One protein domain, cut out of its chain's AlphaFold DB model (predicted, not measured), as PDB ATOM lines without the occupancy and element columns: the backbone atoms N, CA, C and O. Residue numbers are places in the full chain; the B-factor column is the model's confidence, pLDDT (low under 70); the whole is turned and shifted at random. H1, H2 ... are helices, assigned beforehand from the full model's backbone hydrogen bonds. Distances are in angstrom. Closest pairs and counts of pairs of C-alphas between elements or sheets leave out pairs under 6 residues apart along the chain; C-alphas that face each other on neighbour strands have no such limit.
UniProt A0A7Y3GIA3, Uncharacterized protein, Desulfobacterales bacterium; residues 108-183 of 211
ATOM      1  N   GLU A 108     167.478 156.129 132.277       96.44
ATOM      2  CA  GLU A 108     166.485 157.216 132.150       96.44
ATOM      3  C   GLU A 108     166.436 158.161 133.370       96.44
ATOM      4  O   GLU A 108     165.939 159.282 133.281       96.44
ATOM      5  N   HIS A 109     166.950 157.720 134.524       95.62
ATOM      6  CA  HIS A 109     167.132 158.565 135.709       95.62
ATOM      7  C   HIS A 109     168.541 159.175 135.793       95.62
ATOM      8  O   HIS A 109     168.742 160.121 136.554       95.62
ATOM      9  N   LEU A 110     169.505 158.638 135.038       97.31
ATOM     10  CA  LEU A 110     170.896 159.092 134.996       97.31
ATOM     11  C   LEU A 110     171.114 160.196 133.946       97.31
ATOM     12  O   LEU A 110     171.887 161.121 134.184       97.31
ATOM     13  N   TYR A 111     170.423 160.110 132.807       96.12
ATOM     14  CA  TYR A 111     170.532 161.046 131.687       96.12
ATOM     15  C   TYR A 111     169.264 161.908 131.580       96.12
ATOM     16  O   TYR A 111     168.228 161.449 131.105       96.12
ATOM     17  N   ALA A 112     169.340 163.163 132.040       93.75
ATOM     18  CA  ALA A 112     168.200 164.097 132.100       93.75
ATOM     19  C   ALA A 112     167.662 164.540 130.718       93.75
ATOM     20  O   ALA A 112     166.547 165.046 130.612       93.75
ATOM     21  N   ASP A 113     168.481 164.339 129.692       94.38
ATOM     22  CA  ASP A 113     168.255 164.495 128.249       94.38
ATOM     23  C   ASP A 113     167.654 163.243 127.573       94.38
ATOM     24  O   ASP A 113     167.282 163.274 126.406       94.38
ATOM     25  N   PHE A 114     167.551 162.127 128.303       97.12
ATOM     26  CA  PHE A 114     166.973 160.862 127.841       97.12
ATOM     27  C   PHE A 114     167.674 160.176 126.643       97.12
ATOM     28  O   PHE A 114     167.081 159.262 126.066       97.12
ATOM     29  N   ARG A 115     168.946 160.490 126.319       95.19
ATOM     30  CA  ARG A 115     169.734 159.864 125.219       95.19
ATOM     31  C   ARG A 115     169.754 158.327 125.188       95.19
ATOM     32  O   ARG A 115     170.054 157.732 124.158       95.19
ATOM     33  N   ALA A 116     169.493 157.683 126.325       96.38
ATOM     34  CA  ALA A 116     169.491 156.228 126.493       96.38
ATOM     35  C   ALA A 116     168.095 155.577 126.364       96.38
ATOM     36  O   ALA A 116     167.993 154.350 126.397       96.38
ATOM     37  N   SER A 117     167.030 156.372 126.223       97.31
ATOM     38  CA  SER A 117     165.644 155.904 126.093       97.31
ATOM     39  C   SER A 117     165.166 155.897 124.633       97.31
ATOM     40  O   SER A 117     165.779 156.481 123.743       97.31
ATOM     41  N   PHE A 118     164.039 155.232 124.359       96.56
ATOM     42  CA  PHE A 118     163.409 155.264 123.034       96.56
ATOM     43  C   PHE A 118     162.606 156.557 122.827       96.56
ATOM     44  O   PHE A 118     161.635 156.795 123.542       96.56
ATOM     45  N   PHE A 119     162.960 157.339 121.803       96.56
ATOM     46  CA  PHE A 119     162.257 158.573 121.420       96.56
ATOM     47  C   PHE A 119     162.057 158.743 119.902       96.56
ATOM     48  O   PHE A 119     161.756 159.836 119.425       96.56
ATOM     49  N   LYS A 120     162.197 157.676 119.103       95.75
ATOM     50  CA  LYS A 120     161.933 157.777 117.659       95.75
ATOM     51  C   LYS A 120     160.481 158.225 117.421       95.75
ATOM     52  O   LYS A 120     159.585 157.779 118.127       95.75
ATOM     53  N   THR A 121     160.298 159.063 116.397       96.19
ATOM     54  CA  THR A 121     159.070 159.799 116.014       96.19
ATOM     55  C   THR A 121     158.718 161.020 116.870       96.19
ATOM     56  O   THR A 121     157.898 161.815 116.420       96.19
ATOM     57  N   LEU A 122     159.371 161.262 118.015       97.56
ATOM     58  CA  LEU A 122     159.250 162.527 118.759       97.56
ATOM     59  C   LEU A 122     160.163 163.622 118.156       97.56
ATOM     60  O   LEU A 122     161.159 163.284 117.503       97.56
ATOM     61  N   PRO A 123     159.857 164.918 118.387       97.38
ATOM     62  CA  PRO A 123     160.747 166.037 118.078       97.38
ATOM     63  C   PRO A 123     162.138 165.880 118.699       97.38
ATOM     64  O   PRO A 123     162.279 165.403 119.828       97.38
ATOM     65  N   GLN A 124     163.148 166.312 117.951       95.94
ATOM     66  CA  GLN A 124     164.569 166.267 118.294       95.94
ATOM     67  C   GLN A 124     165.231 167.604 117.933       95.94
ATOM     68  O   GLN A 124     164.641 168.398 117.194       95.94
ATOM     69  N   ASP A 125     166.429 167.846 118.458       93.62
ATOM     70  CA  ASP A 125     167.287 168.974 118.084       93.62
ATOM     71  C   ASP A 125     168.308 168.615 116.981       93.62
ATOM     72  O   ASP A 125     168.350 167.487 116.483       93.62
ATOM     73  N   ASP A 126     169.163 169.578 116.617       94.25
ATOM     74  CA  ASP A 126     170.219 169.422 115.601       94.25
ATOM     75  C   ASP A 126     171.295 168.370 115.971       94.25
ATOM     76  O   ASP A 126     172.114 167.996 115.126       94.25
ATOM     77  N   LEU A 127     171.320 167.890 117.221       93.88
ATOM     78  CA  LEU A 127     172.209 166.831 117.716       93.88
ATOM     79  C   LEU A 127     171.502 165.465 117.818       93.88
ATOM     80  O   LEU A 127     172.134 164.477 118.200       93.88
ATOM     81  N   ALA A 128     170.220 165.401 117.444       93.19
ATOM     82  CA  ALA A 128     169.313 164.274 117.639       93.19
ATOM     83  C   ALA A 128     169.064 163.894 119.119       93.19
ATOM     84  O   ALA A 128     168.683 162.756 119.409       93.19
ATOM     85  N   GLU A 129     169.229 164.833 120.061       95.81
ATOM     86  CA  GLU A 129     168.685 164.697 121.420       95.81
ATOM     87  C   GLU A 129     167.174 165.029 121.400       95.81
ATOM     88  O   GLU A 129     166.701 165.821 120.582       95.81
ATOM     89  N   VAL A 130     166.369 164.374 122.245       97.62
ATOM     90  CA  VAL A 130     164.896 164.516 122.229       97.62
ATOM     91  C   VAL A 130     164.439 165.780 122.951       97.62
ATOM     92  O   VAL A 130     164.970 166.104 124.011       97.62
ATOM     93  N   ASP A 131     163.371 166.429 122.467       96.88
ATOM     94  CA  ASP A 131     162.656 167.429 123.271       96.88
ATOM     95  C   ASP A 131     162.194 166.812 124.613       96.88
ATOM     96  O   ASP A 131     161.311 165.938 124.638       96.88
ATOM     97  N   PRO A 132     162.707 167.292 125.765       96.06
ATOM     98  CA  PRO A 132     162.316 166.764 127.061       96.06
ATOM     99  C   PRO A 132     160.818 166.940 127.364       96.06
ATOM    100  O   PRO A 132     160.283 166.212 128.202       96.06
ATOM    101  N   ALA A 133     160.118 167.895 126.735       96.50
ATOM    102  CA  ALA A 133     158.677 168.073 126.904       96.50
ATOM    103  C   ALA A 133     157.871 166.991 126.166       96.50
ATOM    104  O   ALA A 133     157.050 166.325 126.806       96.50
ATOM    105  N   ALA A 134     158.154 166.737 124.887       97.38
ATOM    106  CA  ALA A 134     157.594 165.618 124.132       97.38
ATOM    107  C   ALA A 134     157.881 164.268 124.810       97.38
ATOM    108  O   ALA A 134     156.977 163.439 124.951       97.38
ATOM    109  N   TYR A 135     159.098 164.070 125.331       98.06
ATOM    110  CA  TYR A 135     159.430 162.839 126.049       98.06
ATOM    111  C   TYR A 135     158.621 162.666 127.346       98.06
ATOM    112  O   TYR A 135     158.114 161.578 127.640       98.06
ATOM    113  N   ARG A 136     158.401 163.751 128.104       97.31
ATOM    114  CA  ARG A 136     157.503 163.736 129.273       97.31
ATOM    115  C   ARG A 136     156.040 163.472 128.894       97.31
ATOM    116  O   ARG A 136     155.346 162.818 129.671       97.31
ATOM    117  N   ALA A 137     155.575 163.915 127.723       97.81
ATOM    118  CA  ALA A 137     154.238 163.587 127.219       97.81
ATOM    119  C   ALA A 137     154.096 162.083 126.917       97.81
ATOM    120  O   ALA A 137     153.172 161.449 127.430       97.81
ATOM    121  N   LEU A 138     155.063 161.489 126.205       97.62
ATOM    122  CA  LEU A 138     155.130 160.039 125.962       97.62
ATOM    123  C   LEU A 138     155.135 159.242 127.277       97.62
ATOM    124  O   LEU A 138     154.313 158.342 127.459       97.62
ATOM    125  N   ARG A 139     156.001 159.605 128.235       96.88
ATOM    126  CA  ARG A 139     156.026 158.968 129.565       96.88
ATOM    127  C   ARG A 139     154.690 159.082 130.293       96.88
ATOM    128  O   ARG A 139     154.273 158.123 130.939       96.88
ATOM    129  N   ARG A 140     154.006 160.228 130.197       97.62
ATOM    130  CA  ARG A 140     152.689 160.427 130.815       97.62
ATOM    131  C   ARG A 140     151.642 159.500 130.192       97.62
ATOM    132  O   ARG A 140     150.928 158.842 130.941       97.62
ATOM    133  N   ALA A 141     151.587 159.393 128.866       97.50
ATOM    134  CA  ALA A 141     150.683 158.471 128.179       97.50
ATOM    135  C   ALA A 141     150.929 157.010 128.602       97.50
ATOM    136  O   ALA A 141     150.009 156.333 129.057       97.50
ATOM    137  N   LEU A 142     152.192 156.569 128.595       95.81
ATOM    138  CA  LEU A 142     152.608 155.234 129.050       95.81
ATOM    139  C   LEU A 142     152.364 154.971 130.550       95.81
ATOM    140  O   LEU A 142     152.336 153.815 130.961       95.81
ATOM    141  N   THR A 143     152.181 156.011 131.372       95.62
ATOM    142  CA  THR A 143     151.879 155.869 132.811       95.62
ATOM    143  C   THR A 143     150.379 155.713 133.082       95.62
ATOM    144  O   THR A 143     150.002 155.016 134.020       95.62
ATOM    145  N   TYR A 144     149.521 156.372 132.293       95.62
ATOM    146  CA  TYR A 144     148.077 156.468 132.562       95.62
ATOM    147  C   TYR A 144     147.186 155.692 131.581       95.62
ATOM    148  O   TYR A 144     146.021 155.459 131.893       95.62
ATOM    149  N   GLY A 145     147.694 155.296 130.411       94.75
ATOM    150  CA  GLY A 145     147.010 154.402 129.471       94.75
ATOM    151  C   GLY A 145     145.835 154.986 128.677       94.75
ATOM    152  O   GLY A 145     145.354 154.317 127.768       94.75
ATOM    153  N   SER A 146     145.370 156.206 128.970       95.00
ATOM    154  CA  SER A 146     144.207 156.788 128.282       95.00
ATOM    155  C   SER A 146     144.552 157.272 126.869       95.00
ATOM    156  O   SER A 146     145.598 157.888 126.642       95.00
ATOM    157  N   SER A 147     143.673 156.990 125.904       95.56
ATOM    158  CA  SER A 147     143.918 157.238 124.479       95.56
ATOM    159  C   SER A 147     144.169 158.718 124.170       95.56
ATOM    160  O   SER A 147     145.046 159.035 123.375       95.56
ATOM    161  N   GLU A 148     143.497 159.632 124.874       97.12
ATOM    162  CA  GLU A 148     143.655 161.086 124.717       97.12
ATOM    163  C   GLU A 148     145.080 161.559 125.033       97.12
ATOM    164  O   GLU A 148     145.531 162.569 124.497       97.12
ATOM    165  N   LEU A 149     145.806 160.837 125.895       97.50
ATOM    166  CA  LEU A 149     147.204 161.138 126.194       97.50
ATOM    167  C   LEU A 149     148.158 160.624 125.118       97.50
ATOM    168  O   LEU A 149     149.231 161.203 124.980       97.50
ATOM    169  N   PHE A 150     147.783 159.587 124.362       96.94
ATOM    170  CA  PHE A 150     148.560 159.103 123.219       96.94
ATOM    171  C   PHE A 150     148.388 160.004 121.994       96.94
ATOM    172  O   PHE A 150     149.388 160.363 121.374       96.94
ATOM    173  N   GLU A 151     147.163 160.454 121.705       95.69
ATOM    174  CA  GLU A 151     146.908 161.447 120.646       95.69
ATOM    175  C   GLU A 151     147.572 162.808 120.949       95.69
ATOM    176  O   GLU A 151     147.898 163.568 120.040       95.69
ATOM    177  N   ALA A 152     147.824 163.111 122.228       96.56
ATOM    178  CA  ALA A 152     148.503 164.329 122.674       96.56
ATOM    179  C   ALA A 152     150.048 164.241 122.709       96.56
ATOM    180  O   ALA A 152     150.685 165.174 123.205       96.56
ATOM    181  N   ILE A 153     150.678 163.157 122.228       97.50
ATOM    182  CA  ILE A 153     152.150 163.044 122.176       97.50
ATOM    183  C   ILE A 153     152.685 163.819 120.959       97.50
ATOM    184  O   ILE A 153     152.419 163.404 119.827       97.50
ATOM    185  N   PRO A 154     153.514 164.870 121.140       97.25
ATOM    186  CA  PRO A 154     154.124 165.577 120.018       97.25
ATOM    187  C   PRO A 154     154.932 164.621 119.134       97.25
ATOM    188  O   PRO A 154     155.777 163.876 119.632       97.25
ATOM    189  N   GLN A 155     154.678 164.654 117.826       96.88
ATOM    190  CA  GLN A 155     155.493 163.972 116.818       96.88
ATOM    191  C   GLN A 155     156.441 164.979 116.153       96.88
ATOM    192  O   GLN A 155     156.129 166.169 116.079       96.88
ATOM    193  N   SER A 156     157.586 164.516 115.652       96.06
ATOM    194  CA  SER A 156     158.431 165.324 114.765       96.06
ATOM    195  C   SER A 156     157.698 165.603 113.450       96.06
ATOM    196  O   SER A 156     156.993 164.739 112.932       96.06
ATOM    197  N   ILE A 157     157.924 166.785 112.874       93.00
ATOM    198  CA  ILE A 157     157.433 167.159 111.537       93.00
ATOM    199  C   ILE A 157     158.016 166.221 110.457       93.00
ATOM    200  O   ILE A 157     157.387 165.984 109.430       93.00
ATOM    201  N   GLU A 158     159.183 165.628 110.718       91.81
ATOM    202  CA  GLU A 158     159.869 164.674 109.835       91.81
ATOM    203  C   GLU A 158     159.394 163.216 110.009       91.81
ATOM    204  O   GLU A 158     159.879 162.306 109.333       91.81
ATOM    205  N   ALA A 159     158.469 162.945 110.937       91.12
ATOM    206  CA  ALA A 159     158.038 161.585 111.238       91.12
ATOM    207  C   ALA A 159     157.048 161.049 110.184       91.12
ATOM    208  O   ALA A 159     155.836 161.197 110.324       91.12
ATOM    209  N   GLU A 160     157.550 160.317 109.181       92.38
ATOM    210  CA  GLU A 160     156.727 159.587 108.189       92.38
ATOM    211  C   GLU A 160     155.651 158.669 108.809       92.38
ATOM    212  O   GLU A 160     154.700 158.263 108.139       92.38
ATOM    213  N   ARG A 161     155.853 158.242 110.062       92.62
ATOM    214  CA  ARG A 161     155.012 157.286 110.792       92.62
ATOM    215  C   ARG A 161     154.990 157.655 112.270       92.62
ATOM    216  O   ARG A 161     156.030 158.005 112.820       92.62
ATOM    217  N   GLY A 162     153.833 157.497 112.909       92.25
ATOM    218  CA  GLY A 162     153.695 157.603 114.362       92.25
ATOM    219  C   GLY A 162     154.107 156.330 115.114       92.25
ATOM    220  O   GLY A 162     154.575 155.342 114.536       92.25
ATOM    221  N   LEU A 163     153.886 156.347 116.428       94.88
ATOM    222  CA  LEU A 163     154.181 155.239 117.340       94.88
ATOM    223  C   LEU A 163     153.362 153.981 116.994       94.88
ATOM    224  O   LEU A 163     152.137 154.016 116.886       94.88
ATOM    225  N   THR A 164     154.031 152.834 116.852       95.38
ATOM    226  CA  THR A 164     153.372 151.571 116.472       95.38
ATOM    227  C   THR A 164     152.706 150.904 117.676       95.38
ATOM    228  O   THR A 164     153.380 150.290 118.496       95.38
ATOM    229  N   ASN A 165     151.375 151.001 117.751       94.75
ATOM    230  CA  ASN A 165     150.517 150.349 118.753       94.75
ATOM    231  C   ASN A 165     150.970 150.516 120.232       94.75
ATOM    232  O   ASN A 165     151.066 149.528 120.964       94.75
ATOM    233  N   PRO A 166     151.235 151.748 120.717       94.62
ATOM    234  CA  PRO A 166     151.728 151.976 122.080       94.62
ATOM    235  C   PRO A 166     150.688 151.656 123.173       94.62
ATOM    236  O   PRO A 166     151.049 151.487 124.334       94.62
ATOM    237  N   GLN A 167     149.406 151.542 122.809       95.44
ATOM    238  CA  GLN A 167     148.307 151.193 123.717       95.44
ATOM    239  C   GLN A 167     148.162 149.674 123.953       95.44
ATOM    240  O   GLN A 167     147.398 149.266 124.826       95.44
ATOM    241  N   ALA A 168     148.917 148.819 123.244       94.56
ATOM    242  CA  ALA A 168     148.816 147.357 123.355       94.56
ATOM    243  C   ALA A 168     148.983 146.817 124.789       94.56
ATOM    244  O   ALA A 168     148.342 145.837 125.159       94.56
ATOM    245  N   ALA A 169     149.818 147.469 125.604       92.06
ATOM    246  CA  ALA A 169     150.105 147.057 126.977       92.06
ATOM    247  C   ALA A 169     148.925 147.233 127.956       92.06
ATOM    248  O   ALA A 169     149.031 146.811 129.103       92.06
ATOM    249  N   PHE A 170     147.813 147.850 127.544       94.00
ATOM    250  CA  PHE A 170     146.631 148.059 128.394       94.00
ATOM    251  C   PHE A 170     145.485 147.076 128.091       94.00
ATOM    252  O   PHE A 170     144.410 147.179 128.681       94.00
ATOM    253  N   ALA A 171     145.701 146.110 127.190       94.12
ATOM    254  CA  ALA A 171     144.754 145.030 126.929       94.12
ATOM    255  C   ALA A 171     144.813 143.949 128.027       94.12
ATOM    256  O   ALA A 171     145.894 143.516 128.428       94.12
ATOM    257  N   PHE A 172     143.641 143.483 128.474       94.44
ATOM    258  CA  PHE A 172     143.516 142.361 129.408       94.44
ATOM    259  C   PHE A 172     143.463 141.020 128.673       94.44
ATOM    260  O   PHE A 172     142.645 140.836 127.768       94.44
ATOM    261  N   GLU A 173     144.248 140.049 129.136       94.50
ATOM    262  CA  GLU A 173     144.195 138.681 128.619       94.50
ATOM    263  C   GLU A 173     143.049 137.869 129.242       94.50
ATOM    264  O   GLU A 173     142.884 137.800 130.462       94.50
ATOM    265  N   LEU A 174     142.254 137.197 128.400       93.75
ATOM    266  CA  LEU A 174     141.130 136.357 128.847       93.75
ATOM    267  C   LEU A 174     141.569 134.986 129.394       93.75
ATOM    268  O   LEU A 174     140.763 134.272 129.998       93.75
ATOM    269  N   TYR A 175     142.813 134.583 129.139       90.88
ATOM    270  CA  TYR A 175     143.386 133.306 129.554       90.88
ATOM    271  C   TYR A 175     144.914 133.410 129.632       90.88
ATOM    272  O   TYR A 175     145.532 134.147 128.874       90.88
ATOM    273  N   GLY A 176     145.532 132.627 130.518       90.56
ATOM    274  CA  GLY A 176     146.975 132.720 130.763       90.56
ATOM    275  C   GLY A 176     147.335 133.773 131.823       90.56
ATOM    276  O   GLY A 176     146.452 134.267 132.526       90.56
ATOM    277  N   PRO A 177     148.635 134.057 132.013       89.94
ATOM    278  CA  PRO A 177     149.079 135.205 132.794       89.94
ATOM    279  C   PRO A 177     148.802 136.508 132.030       89.94
ATOM    280  O   PRO A 177     148.923 136.546 130.811       89.94
ATOM    281  N   ASP A 178     148.487 137.573 132.764       93.62
ATOM    282  CA  ASP A 178     148.348 138.920 132.206       93.62
ATOM    283  C   ASP A 178     149.670 139.446 131.601       93.62
ATOM    284  O   ASP A 178     150.762 138.998 131.975       93.62
ATOM    285  N   SER A 179     149.585 140.427 130.699       91.56
ATOM    286  CA  SER A 179     150.754 141.049 130.065       91.56
ATOM    287  C   SER A 179     151.741 141.647 131.086       91.56
ATOM    288  O   SER A 179     152.952 141.454 130.946       91.56
ATOM    289  N   HIS A 180     151.251 142.247 132.180       92.00
ATOM    290  CA  HIS A 180     152.069 142.798 133.276       92.00
ATOM    291  C   HIS A 180     152.580 141.737 134.262       92.00
ATOM    292  O   HIS A 180     153.364 142.049 135.159       92.00
ATOM    293  N   ALA A 181     152.160 140.475 134.122       92.25
ATOM    294  CA  ALA A 181     152.624 139.369 134.960       92.25
ATOM    295  C   ALA A 181     153.902 138.687 134.431       92.25
ATOM    296  O   ALA A 181     154.459 137.817 135.106       92.25
ATOM    297  N   SER A 182     154.374 139.074 133.242       89.00
ATOM    298  CA  SER A 182     155.637 138.613 132.655       89.00
ATOM    299  C   SER A 182     156.779 139.594 132.946       89.00
ATOM    300  O   SER A 182     156.555 140.795 133.055       89.00
ATOM    301  N   ARG A 183     158.022 139.099 133.048       92.19
ATOM    302  CA  ARG A 183     159.210 139.950 133.257       92.19
ATOM    303  C   ARG A 183     160.414 139.531 132.424       92.19
ATOM    304  O   ARG A 183     160.601 138.349 132.143       92.19
TER     305      ARG A 183
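AT A GLANCE: This is residues 108 to 183 of the 211 residues of an uncharacterized protein of Desulfobacterales bacterium (UniProt A0A7Y3GIA3). There is little regular structure here: helix H1 with the short helix H2 folded back on its residues 137 to 141, amid long loops. Residues 108 to 131 loop near the start of H1, and residues 152 to 183 run back past the helices, then away to Tyr 175 at the far end, after which the last residues turn back, so that the C-alphas of Glu 108 and Arg 183 are 18.8 A apart. The printed part has 76 residues, 18 of them in H1 and then H2, with no named strand: all helix. It is loose, with a radius of gyration of the C-alphas of 14.3 A, and elongated, spanning 47 by 28 by 18 A.

IN THESE COORDINATES: Find C-alpha 132 at (162.316, 166.764, 127.061); from there H1, residues 132 to 144, runs 18.4 A. H2, residues 147 to 151, ends at C-alpha 151, (146.908, 161.447, 120.646).

HOW THE PARTS SIT: Look at Ala 141 and Leu 149: H1 and H2 touch there, their closest C-alphas 4.8 A apart. In both helices every O i to N i+4 pair is within hydrogen-bond range.

THE WHOLE: The C-alphas farthest apart, of Asp 126 and Tyr 175, are 47.1 A apart. The H1 to H2 link is tight. The printed part has no cut, and no printed residue is under 70 in pLDDT.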